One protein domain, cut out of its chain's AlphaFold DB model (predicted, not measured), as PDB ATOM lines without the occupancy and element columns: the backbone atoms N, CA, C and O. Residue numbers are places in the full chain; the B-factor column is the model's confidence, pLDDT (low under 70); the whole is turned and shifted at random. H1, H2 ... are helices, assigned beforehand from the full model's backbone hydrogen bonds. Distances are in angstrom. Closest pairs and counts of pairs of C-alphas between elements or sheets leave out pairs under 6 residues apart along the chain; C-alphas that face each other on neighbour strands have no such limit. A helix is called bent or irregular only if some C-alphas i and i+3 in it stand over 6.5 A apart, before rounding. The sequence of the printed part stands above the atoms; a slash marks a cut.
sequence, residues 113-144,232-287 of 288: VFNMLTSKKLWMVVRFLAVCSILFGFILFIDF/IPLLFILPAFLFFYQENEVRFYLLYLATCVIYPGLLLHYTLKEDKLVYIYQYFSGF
ATOM      1  N   VAL A 113     -19.598 -49.888 -40.702       87.56
ATOM      2  CA  VAL A 113     -20.170 -49.363 -39.453       87.56
ATOM      3  C   VAL A 113     -19.206 -48.386 -38.781       87.56
ATOM      4  O   VAL A 113     -19.625 -47.295 -38.407       87.56
ATOM      5  N   PHE A 114     -17.918 -48.724 -38.664       88.44
ATOM      6  CA  PHE A 114     -16.903 -47.846 -38.072       88.44
ATOM      7  C   PHE A 114     -16.882 -46.484 -38.765       88.44
ATOM      8  O   PHE A 114     -17.073 -45.465 -38.108       88.44
ATOM      9  N   ASN A 115     -16.777 -46.469 -40.098       86.00
ATOM     10  CA  ASN A 115     -16.763 -45.243 -40.896       86.00
ATOM     11  C   ASN A 115     -18.040 -44.404 -40.724       86.00
ATOM     12  O   ASN A 115     -17.986 -43.171 -40.726       86.00
ATOM     13  N   MET A 116     -19.194 -45.061 -40.560       86.88
ATOM     14  CA  MET A 116     -20.462 -44.393 -40.270       86.88
ATOM     15  C   MET A 116     -20.464 -43.760 -38.868       86.88
ATOM     16  O   MET A 116     -20.854 -42.596 -38.715       86.88
ATOM     17  N   LEU A 117     -19.989 -44.491 -37.853       85.25
ATOM     18  CA  LEU A 117     -19.911 -44.026 -36.463       85.25
ATOM     19  C   LEU A 117     -18.899 -42.888 -36.282       85.25
ATOM     20  O   LEU A 117     -19.158 -41.939 -35.539       85.25
ATOM     21  N   THR A 118     -17.783 -42.939 -37.008       83.19
ATOM     22  CA  THR A 118     -16.752 -41.893 -37.036       83.19
ATOM     23  C   THR A 118     -17.068 -40.768 -38.026       83.19
ATOM     24  O   THR A 118     -16.205 -39.940 -38.329       83.19
ATOM     25  N   SER A 119     -18.298 -40.692 -38.544       86.62
ATOM     26  CA  SER A 119     -18.723 -39.576 -39.392       86.62
ATOM     27  C   SER A 119     -18.635 -38.244 -38.635       86.62
ATOM     28  O   SER A 119     -18.955 -38.162 -37.450       86.62
ATOM     29  N   LYS A 120     -18.228 -37.161 -39.319       82.81
ATOM     30  CA  LYS A 120     -17.902 -35.868 -38.676       82.81
ATOM     31  C   LYS A 120     -18.964 -35.356 -37.697       82.81
ATOM     32  O   LYS A 120     -18.603 -34.821 -36.655       82.81
ATOM     33  N   LYS A 121     -20.253 -35.481 -38.030       89.75
ATOM     34  CA  LYS A 121     -21.348 -34.976 -37.185       89.75
ATOM     35  C   LYS A 121     -21.553 -35.841 -35.944       89.75
ATOM     36  O   LYS A 121     -21.549 -35.322 -34.835       89.75
ATOM     37  N   LEU A 122     -21.706 -37.150 -36.133       87.38
ATOM     38  CA  LEU A 122     -21.981 -38.077 -35.040       87.38
ATOM     39  C   LEU A 122     -20.779 -38.175 -34.092       87.38
ATOM     40  O   LEU A 122     -20.934 -38.083 -32.879       87.38
ATOM     41  N   TRP A 123     -19.571 -38.243 -34.652       90.50
ATOM     42  CA  TRP A 123     -18.331 -38.272 -33.886       90.50
ATOM     43  C   TRP A 123     -18.125 -37.016 -33.034       90.50
ATOM     44  O   TRP A 123     -17.640 -37.104 -31.910       90.50
ATOM     45  N   MET A 124     -18.535 -35.843 -33.529       91.19
ATOM     46  CA  MET A 124     -18.484 -34.601 -32.754       91.19
ATOM     47  C   MET A 124     -19.395 -34.659 -31.522       91.19
ATOM     48  O   MET A 124     -18.965 -34.261 -30.442       91.19
ATOM     49  N   VAL A 125     -20.610 -35.201 -31.662       92.69
ATOM     50  CA  VAL A 125     -21.548 -35.371 -30.539       92.69
ATOM     51  C   VAL A 125     -20.990 -36.346 -29.506       92.69
ATOM     52  O   VAL A 125     -20.976 -36.033 -28.320       92.69
ATOM     53  N   VAL A 126     -20.468 -37.496 -29.937       93.38
ATOM     54  CA  VAL A 126     -19.888 -38.482 -29.010       93.38
ATOM     55  C   VAL A 126     -18.682 -37.913 -28.272       93.38
ATOM     56  O   VAL A 126     -18.566 -38.091 -27.063       93.38
ATOM     57  N   ARG A 127     -17.813 -37.163 -28.960       92.81
ATOM     58  CA  ARG A 127     -16.692 -36.471 -28.311       92.81
ATOM     59  C   ARG A 127     -17.165 -35.432 -27.304       92.81
ATOM     60  O   ARG A 127     -16.564 -35.329 -26.243       92.81
ATOM     61  N   PHE A 128     -18.225 -34.686 -27.610       94.56
ATOM     62  CA  PHE A 128     -18.818 -33.746 -26.662       94.56
ATOM     63  C   PHE A 128     -19.325 -34.464 -25.403       94.56
ATOM     64  O   PHE A 128     -18.938 -34.092 -24.299       94.56
ATOM     65  N   LEU A 129     -20.092 -35.549 -25.559       95.25
ATOM     66  CA  LEU A 129     -20.573 -36.361 -24.433       95.25
ATOM     67  C   LEU A 129     -19.421 -36.955 -23.609       95.25
ATOM     68  O   LEU A 129     -19.465 -36.929 -22.379       95.25
ATOM     69  N   ALA A 130     -18.367 -37.434 -24.276       95.50
ATOM     70  CA  ALA A 130     -17.163 -37.919 -23.612       95.50
ATOM     71  C   ALA A 130     -16.500 -36.813 -22.778       95.50
ATOM     72  O   ALA A 130     -16.168 -37.051 -21.621       95.50
ATOM     73  N   VAL A 131     -16.354 -35.597 -23.322       95.81
ATOM     74  CA  VAL A 131     -15.813 -34.447 -22.575       95.81
ATOM     75  C   VAL A 131     -16.685 -34.120 -21.366       95.81
ATOM     76  O   VAL A 131     -16.140 -33.953 -20.281       95.81
ATOM     77  N   CYS A 132     -18.013 -34.080 -21.507       95.38
ATOM     78  CA  CYS A 132     -18.914 -33.845 -20.375       95.38
ATOM     79  C   CYS A 132     -18.719 -34.881 -19.258       95.38
ATOM     80  O   CYS A 132     -18.622 -34.508 -18.093       95.38
ATOM     81  N   SER A 133     -18.601 -36.166 -19.613       95.69
ATOM     82  CA  SER A 133     -18.315 -37.239 -18.652       95.69
ATOM     83  C   SER A 133     -16.963 -37.049 -17.962       95.69
ATOM     84  O   SER A 133     -16.879 -37.144 -16.741       95.69
ATOM     85  N   ILE A 134     -15.909 -36.741 -18.722       95.44
ATOM     86  CA  ILE A 134     -14.559 -36.536 -18.178       95.44
ATOM     87  C   ILE A 134     -14.535 -35.338 -17.226       95.44
ATOM     88  O   ILE A 134     -13.975 -35.435 -16.136       95.44
ATOM     89  N   LEU A 135     -15.159 -34.222 -17.617       94.94
ATOM     90  CA  LEU A 135     -15.268 -33.027 -16.780       94.94
ATOM     91  C   LEU A 135     -16.012 -33.332 -15.483       94.94
ATOM     92  O   LEU A 135     -15.548 -32.945 -14.418       94.94
ATOM     93  N   PHE A 136     -17.116 -34.072 -15.559       94.00
ATOM     94  CA  PHE A 136     -17.844 -34.510 -14.376       94.00
ATOM     95  C   PHE A 136     -16.974 -35.382 -13.463       94.00
ATOM     96  O   PHE A 136     -16.871 -35.100 -12.275       94.00
ATOM     97  N   GLY A 137     -16.274 -36.382 -14.009       94.56
ATOM     98  CA  GLY A 137     -15.342 -37.212 -13.239       94.56
ATOM     99  C   GLY A 137     -14.236 -36.398 -12.561       94.56
ATOM    100  O   GLY A 137     -13.885 -36.668 -11.415       94.56
ATOM    101  N   PHE A 138     -13.726 -35.362 -13.230       94.69
ATOM    102  CA  PHE A 138     -12.738 -34.449 -12.660       94.69
ATOM    103  C   PHE A 138     -13.320 -33.565 -11.548       94.69
ATOM    104  O   PHE A 138     -12.673 -33.380 -10.520       94.69
ATOM    105  N   ILE A 139     -14.551 -33.073 -11.715       93.00
ATOM    106  CA  ILE A 139     -15.277 -32.341 -10.671       93.00
ATOM    107  C   ILE A 139     -15.451 -33.226  -9.437       93.00
ATOM    108  O   ILE A 139     -15.084 -32.797  -8.351       93.00
ATOM    109  N   LEU A 140     -15.910 -34.474  -9.598       93.25
ATOM    110  CA  LEU A 140     -16.016 -35.427  -8.487       93.25
ATOM    111  C   LEU A 140     -14.670 -35.659  -7.797       93.25
ATOM    112  O   LEU A 140     -14.596 -35.766  -6.577       93.25
ATOM    113  N   PHE A 141     -13.599 -35.760  -8.586       94.38
ATOM    114  CA  PHE A 141     -12.263 -35.964  -8.049       94.38
ATOM    115  C   PHE A 141     -11.817 -34.792  -7.171       94.38
ATOM    116  O   PHE A 141     -11.252 -35.028  -6.109       94.38
ATOM    117  N   ILE A 142     -12.080 -33.553  -7.602       93.56
ATOM    118  CA  ILE A 142     -11.767 -32.342  -6.834       93.56
ATOM    119  C   ILE A 142     -12.673 -32.217  -5.612       93.56
ATOM    120  O   ILE A 142     -12.171 -31.929  -4.530       93.56
ATOM    121  N   ASP A 143     -13.976 -32.442  -5.781       92.75
ATOM    122  CA  ASP A 143     -14.986 -32.245  -4.740       92.75
ATOM    123  C   ASP A 143     -14.673 -33.049  -3.473       92.75
ATOM    124  O   ASP A 143     -14.802 -32.549  -2.362       92.75
ATOM    125  N   PHE A 144     -14.136 -34.260  -3.641       91.94
ATOM    126  CA  PHE A 144     -13.689 -35.102  -2.531       91.94
ATOM    127  C   PHE A 144     -12.599 -34.461  -1.650       91.94
ATOM    128  O   PHE A 144     -12.526 -34.744  -0.456       91.94
ATOM    129  N   ILE A 232     -15.415 -44.410  -8.720       91.56
ATOM    130  CA  ILE A 232     -16.479 -43.679  -9.425       91.56
ATOM    131  C   ILE A 232     -15.912 -42.533 -10.288       91.56
ATOM    132  O   ILE A 232     -16.174 -42.539 -11.491       91.56
ATOM    133  N   PRO A 233     -15.093 -41.596  -9.768       92.44
ATOM    134  CA  PRO A 233     -14.431 -40.589 -10.603       92.44
ATOM    135  C   PRO A 233     -13.646 -41.183 -11.783       92.44
ATOM    136  O   PRO A 233     -13.753 -40.696 -12.909       92.44
ATOM    137  N   LEU A 234     -12.904 -42.277 -11.558       94.25
ATOM    138  CA  LEU A 234     -12.141 -42.957 -12.611       94.25
ATOM    139  C   LEU A 234     -13.044 -43.580 -13.684       94.25
ATOM    140  O   LEU A 234     -12.707 -43.535 -14.869       94.25
ATOM    141  N   LEU A 235     -14.210 -44.108 -13.302       94.38
ATOM    142  CA  LEU A 235     -15.204 -44.633 -14.239       94.38
ATOM    143  C   LEU A 235     -15.672 -43.550 -15.223       94.38
ATOM    144  O   LEU A 235     -15.799 -43.825 -16.416       94.38
ATOM    145  N   PHE A 236     -15.875 -42.315 -14.754       94.31
ATOM    146  CA  PHE A 236     -16.279 -41.176 -15.590       94.31
ATOM    147  C   PHE A 236     -15.176 -40.657 -16.523       94.31
ATOM    148  O   PHE A 236     -15.482 -39.975 -17.503       94.31
ATOM    149  N   ILE A 237     -13.916 -41.031 -16.280       94.19
ATOM    150  CA  ILE A 237     -12.772 -40.698 -17.141       94.19
ATOM    151  C   ILE A 237     -12.616 -41.705 -18.295       94.19
ATOM    152  O   ILE A 237     -12.033 -41.357 -19.320       94.19
ATOM    153  N   LEU A 238     -13.175 -42.920 -18.209       93.50
ATOM    154  CA  LEU A 238     -13.026 -43.955 -19.249       93.50
ATOM    155  C   LEU A 238     -13.394 -43.506 -20.681       93.50
ATOM    156  O   LEU A 238     -12.686 -43.913 -21.606       93.50
ATOM    157  N   PRO A 239     -14.409 -42.651 -20.930       94.44
ATOM    158  CA  PRO A 239     -14.670 -42.123 -22.271       94.44
ATOM    159  C   PRO A 239     -13.477 -41.385 -22.901       94.44
ATOM    160  O   PRO A 239     -13.423 -41.262 -24.123       94.44
ATOM    161  N   ALA A 240     -12.478 -40.958 -22.115       92.88
ATOM    162  CA  ALA A 240     -11.226 -40.391 -22.620       92.88
ATOM    163  C   ALA A 240     -10.475 -41.345 -23.562       92.88
ATOM    164  O   ALA A 240      -9.787 -40.900 -24.481       92.88
ATOM    165  N   PHE A 241     -10.637 -42.661 -23.400       91.44
ATOM    166  CA  PHE A 241     -10.000 -43.624 -24.294       91.44
ATOM    167  C   PHE A 241     -10.516 -43.526 -25.740       91.44
ATOM    168  O   PHE A 241      -9.757 -43.815 -26.662       91.44
ATOM    169  N   LEU A 242     -11.738 -43.021 -25.980       90.56
ATOM    170  CA  LEU A 242     -12.261 -42.795 -27.339       90.56
ATOM    171  C   LEU A 242     -11.426 -41.808 -28.161       90.56
ATOM    172  O   LEU A 242     -11.464 -41.867 -29.386       90.56
ATOM    173  N   PHE A 243     -10.662 -40.920 -27.520       88.06
ATOM    174  CA  PHE A 243      -9.773 -39.997 -28.229       88.06
ATOM    175  C   PHE A 243      -8.491 -40.676 -28.728       88.06
ATOM    176  O   PHE A 243      -7.865 -40.170 -29.658       88.06
ATOM    177  N   PHE A 244      -8.116 -41.807 -28.125       85.56
ATOM    178  CA  PHE A 244      -6.916 -42.567 -28.469       85.56
ATOM    179  C   PHE A 244      -7.205 -43.744 -29.405       85.56
ATOM    180  O   PHE A 244      -6.301 -44.188 -30.108       85.56
ATOM    181  N   TYR A 245      -8.448 -44.235 -29.455       78.88
ATOM    182  CA  TYR A 245      -8.825 -45.283 -30.399       78.88
ATOM    183  C   TYR A 245      -8.816 -44.748 -31.836       78.88
ATOM    184  O   TYR A 245      -9.650 -43.930 -32.224       78.88
ATOM    185  N   GLN A 246      -7.868 -45.243 -32.629       65.88
ATOM    186  CA  GLN A 246      -7.780 -45.015 -34.076       65.88
ATOM    187  C   GLN A 246      -8.092 -46.284 -34.883       65.88
ATOM    188  O   GLN A 246      -7.972 -46.285 -36.105       65.88
ATOM    189  N   GLU A 247      -8.501 -47.362 -34.209       75.38
ATOM    190  CA  GLU A 247      -8.617 -48.693 -34.795       75.38
ATOM    191  C   GLU A 247     -10.007 -49.300 -34.581       75.38
ATOM    192  O   GLU A 247     -10.681 -49.053 -33.576       75.38
ATOM    193  N   ASN A 248     -10.421 -50.113 -35.553       75.56
ATOM    194  CA  ASN A 248     -11.657 -50.882 -35.524       75.56
ATOM    195  C   ASN A 248     -11.499 -52.087 -34.574       75.56
ATOM    196  O   ASN A 248     -11.167 -53.196 -34.995       75.56
ATOM    197  N   GLU A 249     -11.699 -51.847 -33.278       85.38
ATOM    198  CA  GLU A 249     -11.684 -52.876 -32.238       85.38
ATOM    199  C   GLU A 249     -13.021 -52.973 -31.490       85.38
ATOM    200  O   GLU A 249     -13.699 -51.977 -31.252       85.38
ATOM    201  N   VAL A 250     -13.346 -54.162 -30.969       86.06
ATOM    202  CA  VAL A 250     -14.535 -54.394 -30.116       86.06
ATOM    203  C   VAL A 250     -14.604 -53.413 -28.934       86.06
ATOM    204  O   VAL A 250     -15.678 -52.925 -28.581       86.06
ATOM    205  N   ARG A 251     -13.448 -53.075 -28.349       89.38
ATOM    206  CA  ARG A 251     -13.330 -52.134 -27.223       89.38
ATOM    207  C   ARG A 251     -13.816 -50.728 -27.580       89.38
ATOM    208  O   ARG A 251     -14.459 -50.089 -26.748       89.38
ATOM    209  N   PHE A 252     -13.567 -50.280 -28.812       91.00
ATOM    210  CA  PHE A 252     -14.063 -48.999 -29.309       91.00
ATOM    211  C   PHE A 252     -15.591 -48.979 -29.317       91.00
ATOM    212  O   PHE A 252     -16.181 -48.067 -28.748       91.00
ATOM    213  N   TYR A 253     -16.240 -49.999 -29.887       90.06
ATOM    214  CA  TYR A 253     -17.704 -50.039 -29.981       90.06
ATOM    215  C   TYR A 253     -18.387 -50.113 -28.617       90.06
ATOM    216  O   TYR A 253     -19.387 -49.430 -28.395       90.06
ATOM    217  N   LEU A 254     -17.841 -50.905 -27.690       92.00
ATOM    218  CA  LEU A 254     -18.364 -50.989 -26.325       92.00
ATOM    219  C   LEU A 254     -18.285 -49.635 -25.618       92.00
ATOM    220  O   LEU A 254     -19.273 -49.175 -25.046       92.00
ATOM    221  N   LEU A 255     -17.131 -48.971 -25.697       92.81
ATOM    222  CA  LEU A 255     -16.935 -47.667 -25.072       92.81
ATOM    223  C   LEU A 255     -17.755 -46.568 -25.759       92.81
ATOM    224  O   LEU A 255     -18.295 -45.688 -25.089       92.81
ATOM    225  N   TYR A 256     -17.896 -46.637 -27.083       93.06
ATOM    226  CA  TYR A 256     -18.740 -45.749 -27.874       93.06
ATOM    227  C   TYR A 256     -20.198 -45.847 -27.419       93.06
ATOM    228  O   TYR A 256     -20.816 -44.838 -27.081       93.06
ATOM    229  N   LEU A 257     -20.739 -47.065 -27.341       93.12
ATOM    230  CA  LEU A 257     -22.116 -47.300 -26.913       93.12
ATOM    231  C   LEU A 257     -22.332 -46.881 -25.455       93.12
ATOM    232  O   LEU A 257     -23.330 -46.226 -25.148       93.12
ATOM    233  N   ALA A 258     -21.373 -47.178 -24.574       94.31
ATOM    234  CA  ALA A 258     -21.405 -46.702 -23.198       94.31
ATOM    235  C   ALA A 258     -21.460 -45.166 -23.136       94.31
ATOM    236  O   ALA A 258     -22.285 -44.612 -22.413       94.31
ATOM    237  N   THR A 259     -20.642 -44.472 -23.932       94.75
ATOM    238  CA  THR A 259     -20.591 -42.996 -23.998       94.75
ATOM    239  C   THR A 259     -21.886 -42.386 -24.526       94.75
ATOM    240  O   THR A 259     -22.277 -41.309 -24.085       94.75
ATOM    241  N   CYS A 260     -22.581 -43.068 -25.432       92.75
ATOM    242  CA  CYS A 260     -23.846 -42.583 -25.982       92.75
ATOM    243  C   CYS A 260     -25.054 -42.848 -25.074       92.75
ATOM    244  O   CYS A 260     -26.015 -42.085 -25.122       92.75
ATOM    245  N   VAL A 261     -25.037 -43.928 -24.286       93.44
ATOM    246  CA  VAL A 261     -26.226 -44.399 -23.551       93.44
ATOM    247  C   VAL A 261     -26.020 -44.362 -22.042       93.44
ATOM    248  O   VAL A 261     -26.795 -43.739 -21.321       93.44
ATOM    249  N   ILE A 262     -24.966 -45.018 -21.557       95.19
ATOM    250  CA  ILE A 262     -24.741 -45.237 -20.126       95.19
ATOM    251  C   ILE A 262     -24.337 -43.929 -19.446       95.19
ATOM    252  O   ILE A 262     -24.993 -43.515 -18.494       95.19
ATOM    253  N   TYR A 263     -23.301 -43.246 -19.940       94.81
ATOM    254  CA  TYR A 263     -22.793 -42.031 -19.293       94.81
ATOM    255  C   TYR A 263     -23.809 -40.883 -19.260       94.81
ATOM    256  O   TYR A 263     -23.988 -40.310 -18.186       94.81
ATOM    257  N   PRO A 264     -24.534 -40.561 -20.350       93.50
ATOM    258  CA  PRO A 264     -25.575 -39.539 -20.299       93.50
ATOM    259  C   PRO A 264     -26.693 -39.907 -19.321       93.50
ATOM    260  O   PRO A 264     -27.156 -39.044 -18.581       93.50
ATOM    261  N   GLY A 265     -27.081 -41.188 -19.266       93.50
ATOM    262  CA  GLY A 265     -28.060 -41.683 -18.300       93.50
ATOM    263  C   GLY A 265     -27.594 -41.525 -16.852       93.50
ATOM    264  O   GLY A 265     -28.356 -41.040 -16.020       93.50
ATOM    265  N   LEU A 266     -26.338 -41.870 -16.554       92.50
ATOM    266  CA  LEU A 266     -25.748 -41.705 -15.222       92.50
ATOM    267  C   LEU A 266     -25.635 -40.230 -14.820       92.50
ATOM    268  O   LEU A 266     -26.011 -39.877 -13.705       92.50
ATOM    269  N   LEU A 267     -25.161 -39.371 -15.727       91.56
ATOM    270  CA  LEU A 267     -25.064 -37.928 -15.497       91.56
ATOM    271  C   LEU A 267     -26.436 -37.327 -15.204       91.56
ATOM    272  O   LEU A 267     -26.591 -36.602 -14.227       91.56
ATOM    273  N   LEU A 268     -27.436 -37.651 -16.025       91.12
ATOM    274  CA  LEU A 268     -28.798 -37.158 -15.856       91.12
ATOM    275  C   LEU A 268     -29.430 -37.679 -14.563       91.12
ATOM    276  O   LEU A 268     -30.004 -36.898 -13.812       91.12
ATOM    277  N   HIS A 269     -29.285 -38.972 -14.264       89.88
ATOM    278  CA  HIS A 269     -29.778 -39.547 -13.015       89.88
ATOM    279  C   HIS A 269     -29.168 -38.858 -11.793       89.88
ATOM    280  O   HIS A 269     -29.888 -38.508 -10.864       89.88
ATOM    281  N   TYR A 270     -27.851 -38.644 -11.804       87.12
ATOM    282  CA  TYR A 270     -27.163 -38.063 -10.662       87.12
ATOM    283  C   TYR A 270     -27.488 -36.579 -10.489       87.12
ATOM    284  O   TYR A 270     -27.791 -36.144  -9.386       87.12
ATOM    285  N   THR A 271     -27.445 -35.801 -11.569       85.44
ATOM    286  CA  THR A 271     -27.682 -34.351 -11.502       85.44
ATOM    287  C   THR A 271     -29.128 -34.000 -11.157       85.44
ATOM    288  O   THR A 271     -29.356 -33.026 -10.447       85.44
ATOM    289  N   LEU A 272     -30.106 -34.794 -11.606       86.56
ATOM    290  CA  LEU A 272     -31.522 -34.554 -11.303       86.56
ATOM    291  C   LEU A 272     -31.963 -35.078  -9.931       86.56
ATOM    292  O   LEU A 272     -33.087 -34.807  -9.512       86.56
ATOM    293  N   LYS A 273     -31.125 -35.849  -9.234       85.62
ATOM    294  CA  LYS A 273     -31.449 -36.349  -7.899       85.62
ATOM    295  C   LYS A 273     -31.334 -35.209  -6.881       85.62
ATOM    296  O   LYS A 273     -30.321 -34.519  -6.873       85.62
ATOM    297  N   GLU A 274     -32.342 -35.057  -6.017       76.81
ATOM    298  CA  GLU A 274     -32.293 -34.198  -4.812       76.81
ATOM    299  C   GLU A 274     -31.880 -32.739  -5.093       76.81
ATOM    300  O   GLU A 274     -31.122 -32.141  -4.341       76.81
ATOM    301  N   ASP A 275     -32.350 -32.173  -6.210       80.94
ATOM    302  CA  ASP A 275     -32.096 -30.782  -6.609       80.94
ATOM    303  C   ASP A 275     -30.605 -30.397  -6.709       80.94
ATOM    304  O   ASP A 275     -30.255 -29.216  -6.708       80.94
ATOM    305  N   LYS A 276     -29.710 -31.378  -6.894       84.44
ATOM    306  CA  LYS A 276     -28.254 -31.168  -6.994       84.44
ATOM    307  C   LYS A 276     -27.850 -30.134  -8.038       84.44
ATOM    308  O   LYS A 276     -26.891 -29.399  -7.828       84.44
ATOM    309  N   LEU A 277     -28.588 -30.022  -9.144       83.81
ATOM    310  CA  LEU A 277     -28.361 -28.966 -10.138       83.81
ATOM    311  C   LEU A 277     -28.436 -27.550  -9.549       83.81
ATOM    312  O   LEU A 277     -27.674 -26.686  -9.978       83.81
ATOM    313  N   VAL A 278     -29.333 -27.309  -8.590       85.25
ATOM    314  CA  VAL A 278     -29.484 -26.002  -7.936       85.25
ATOM    315  C   VAL A 278     -28.249 -25.694  -7.101       85.25
ATOM    316  O   VAL A 278     -27.694 -24.607  -7.236       85.25
ATOM    317  N   TYR A 279     -27.781 -26.660  -6.310       84.06
ATOM    318  CA  TYR A 279     -26.580 -26.510  -5.485       84.06
ATOM    319  C   TYR A 279     -25.321 -26.306  -6.327       84.06
ATOM    320  O   TYR A 279     -24.572 -25.363  -6.089       84.06
ATOM    321  N   ILE A 280     -25.141 -27.110  -7.379       84.31
ATOM    322  CA  ILE A 280     -24.025 -26.955  -8.321       84.31
ATOM    323  C   ILE A 280     -24.054 -25.552  -8.942       84.31
ATOM    324  O   ILE A 280     -23.031 -24.868  -8.993       84.31
ATOM    325  N   TYR A 281     -25.223 -25.097  -9.402       86.19
ATOM    326  CA  TYR A 281     -25.370 -23.757  -9.970       86.19
ATOM    327  C   TYR A 281     -25.044 -22.661  -8.950       86.19
ATOM    328  O   TYR A 281     -24.293 -21.744  -9.273       86.19
ATOM    329  N   GLN A 282     -25.567 -22.765  -7.725       85.88
ATOM    330  CA  GLN A 282     -25.302 -21.812  -6.648       85.88
ATOM    331  C   GLN A 282     -23.808 -21.727  -6.334       85.88
ATOM    332  O   GLN A 282     -23.262 -20.622  -6.333       85.88
ATOM    333  N   TYR A 283     -23.145 -22.875  -6.174       85.38
ATOM    334  CA  TYR A 283     -21.711 -22.958  -5.915       85.38
ATOM    335  C   TYR A 283     -20.908 -22.200  -6.979       85.38
ATOM    336  O   TYR A 283     -20.128 -21.314  -6.647       85.38
ATOM    337  N   PHE A 284     -21.147 -22.465  -8.270       85.25
ATOM    338  CA  PHE A 284     -20.433 -21.772  -9.348       85.25
ATOM    339  C   PHE A 284     -20.841 -20.302  -9.511       85.25
ATOM    340  O   PHE A 284     -19.995 -19.480  -9.856       85.25
ATOM    341  N   SER A 285     -22.101 -19.945  -9.243       83.31
ATOM    342  CA  SER A 285     -22.557 -18.550  -9.288       83.31
ATOM    343  C   SER A 285     -21.938 -17.680  -8.193       83.31
ATOM    344  O   SER A 285     -21.794 -16.485  -8.395       83.31
ATOM    345  N   GLY A 286     -21.512 -18.266  -7.069       75.00
ATOM    346  CA  GLY A 286     -20.805 -17.543  -6.011       75.00
ATOM    347  C   GLY A 286     -19.383 -17.098  -6.386       75.00
ATOM    348  O   GLY A 286     -18.810 -16.265  -5.688       75.00
ATOM    349  N   PHE A 287     -18.812 -17.631  -7.475       63.72
ATOM    350  CA  PHE A 287     -17.471 -17.277  -7.960       63.72
ATOM    351  C   PHE A 287     -17.453 -16.168  -9.029       63.72
ATOM    352  O   PHE A 287     -16.373 -15.633  -9.294       63.72
TER     353      PHE A 287
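Overview. This is residues 113 to 144 and 232 to 287 of the 288 residues of the protein "J domain-containing protein" of Crocinitomicaceae bacterium (UniProt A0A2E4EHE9). H2, H3 and H4a, the long arm of bent H4, pack in a triangle; H4b turns off at one end, residues 281 to 287 sticking out, and short H1 sits at the other. The printed part has 88 residues, 77 of them in the named helices H1 to H4 in chain order, with no named strand; its class is all helix, and it is only just loose, close to compact, with a radius of gyration of the C-alphas of 14.7 A and spans of 44 by 23 by 23 A.

Arrangement. H4, residues 250 to 285, was assigned as one helix by its hydrogen bonds but is bent, C-alphas 274 and 277 being 8.4 A apart; arms H4a, residues 250 to 274, and H4b, residues 277 to 285, are about perpendicular at 87 degrees. H4a, with residues 256 to 267 alone, touches residues 126 to 133 of H2, residues 120 to 143, at a steep tilt of 53 degrees, the same way; the closest C-alphas, of Thr 259 and Ala 130, are 6.1 A apart. H3, residues 232 to 243, makes a hairpin with H4a, closest C-alphas Pro 239 and Thr 259, 6.2 A. H3 touches H2 at a shallow tilt of 29 degrees, opposite ways, closest C-alphas Pro 233 and Gly 137, 4.4 A. H1, residues 113 to 117, is near H4a. Every O i to N i+4 pair is within hydrogen-bond range in H1, H2 and H4b, 18 of 21 in H4a and 3 of 8 in H3, where 8 of 9 O i to N i+3 pairs are.

Along the chain. H4a spans 36.9 A, H2 34.3 A and H3 20.3 A. H1 begins at C-alpha 113 (-20.170, -49.363, -39.453); H4b ends at C-alpha 285 (-22.557, -18.550, -9.288).

Size, cuts and confidence. The farthest C-alphas, of Val 113 and Gly 286, are 46.2 A apart. Residues 145 to 231 are cut out, C-alphas 144 and 232 being 11.4 A apart; of the links printed whole, none is long. Residues 246 and 287 have pLDDT under 70.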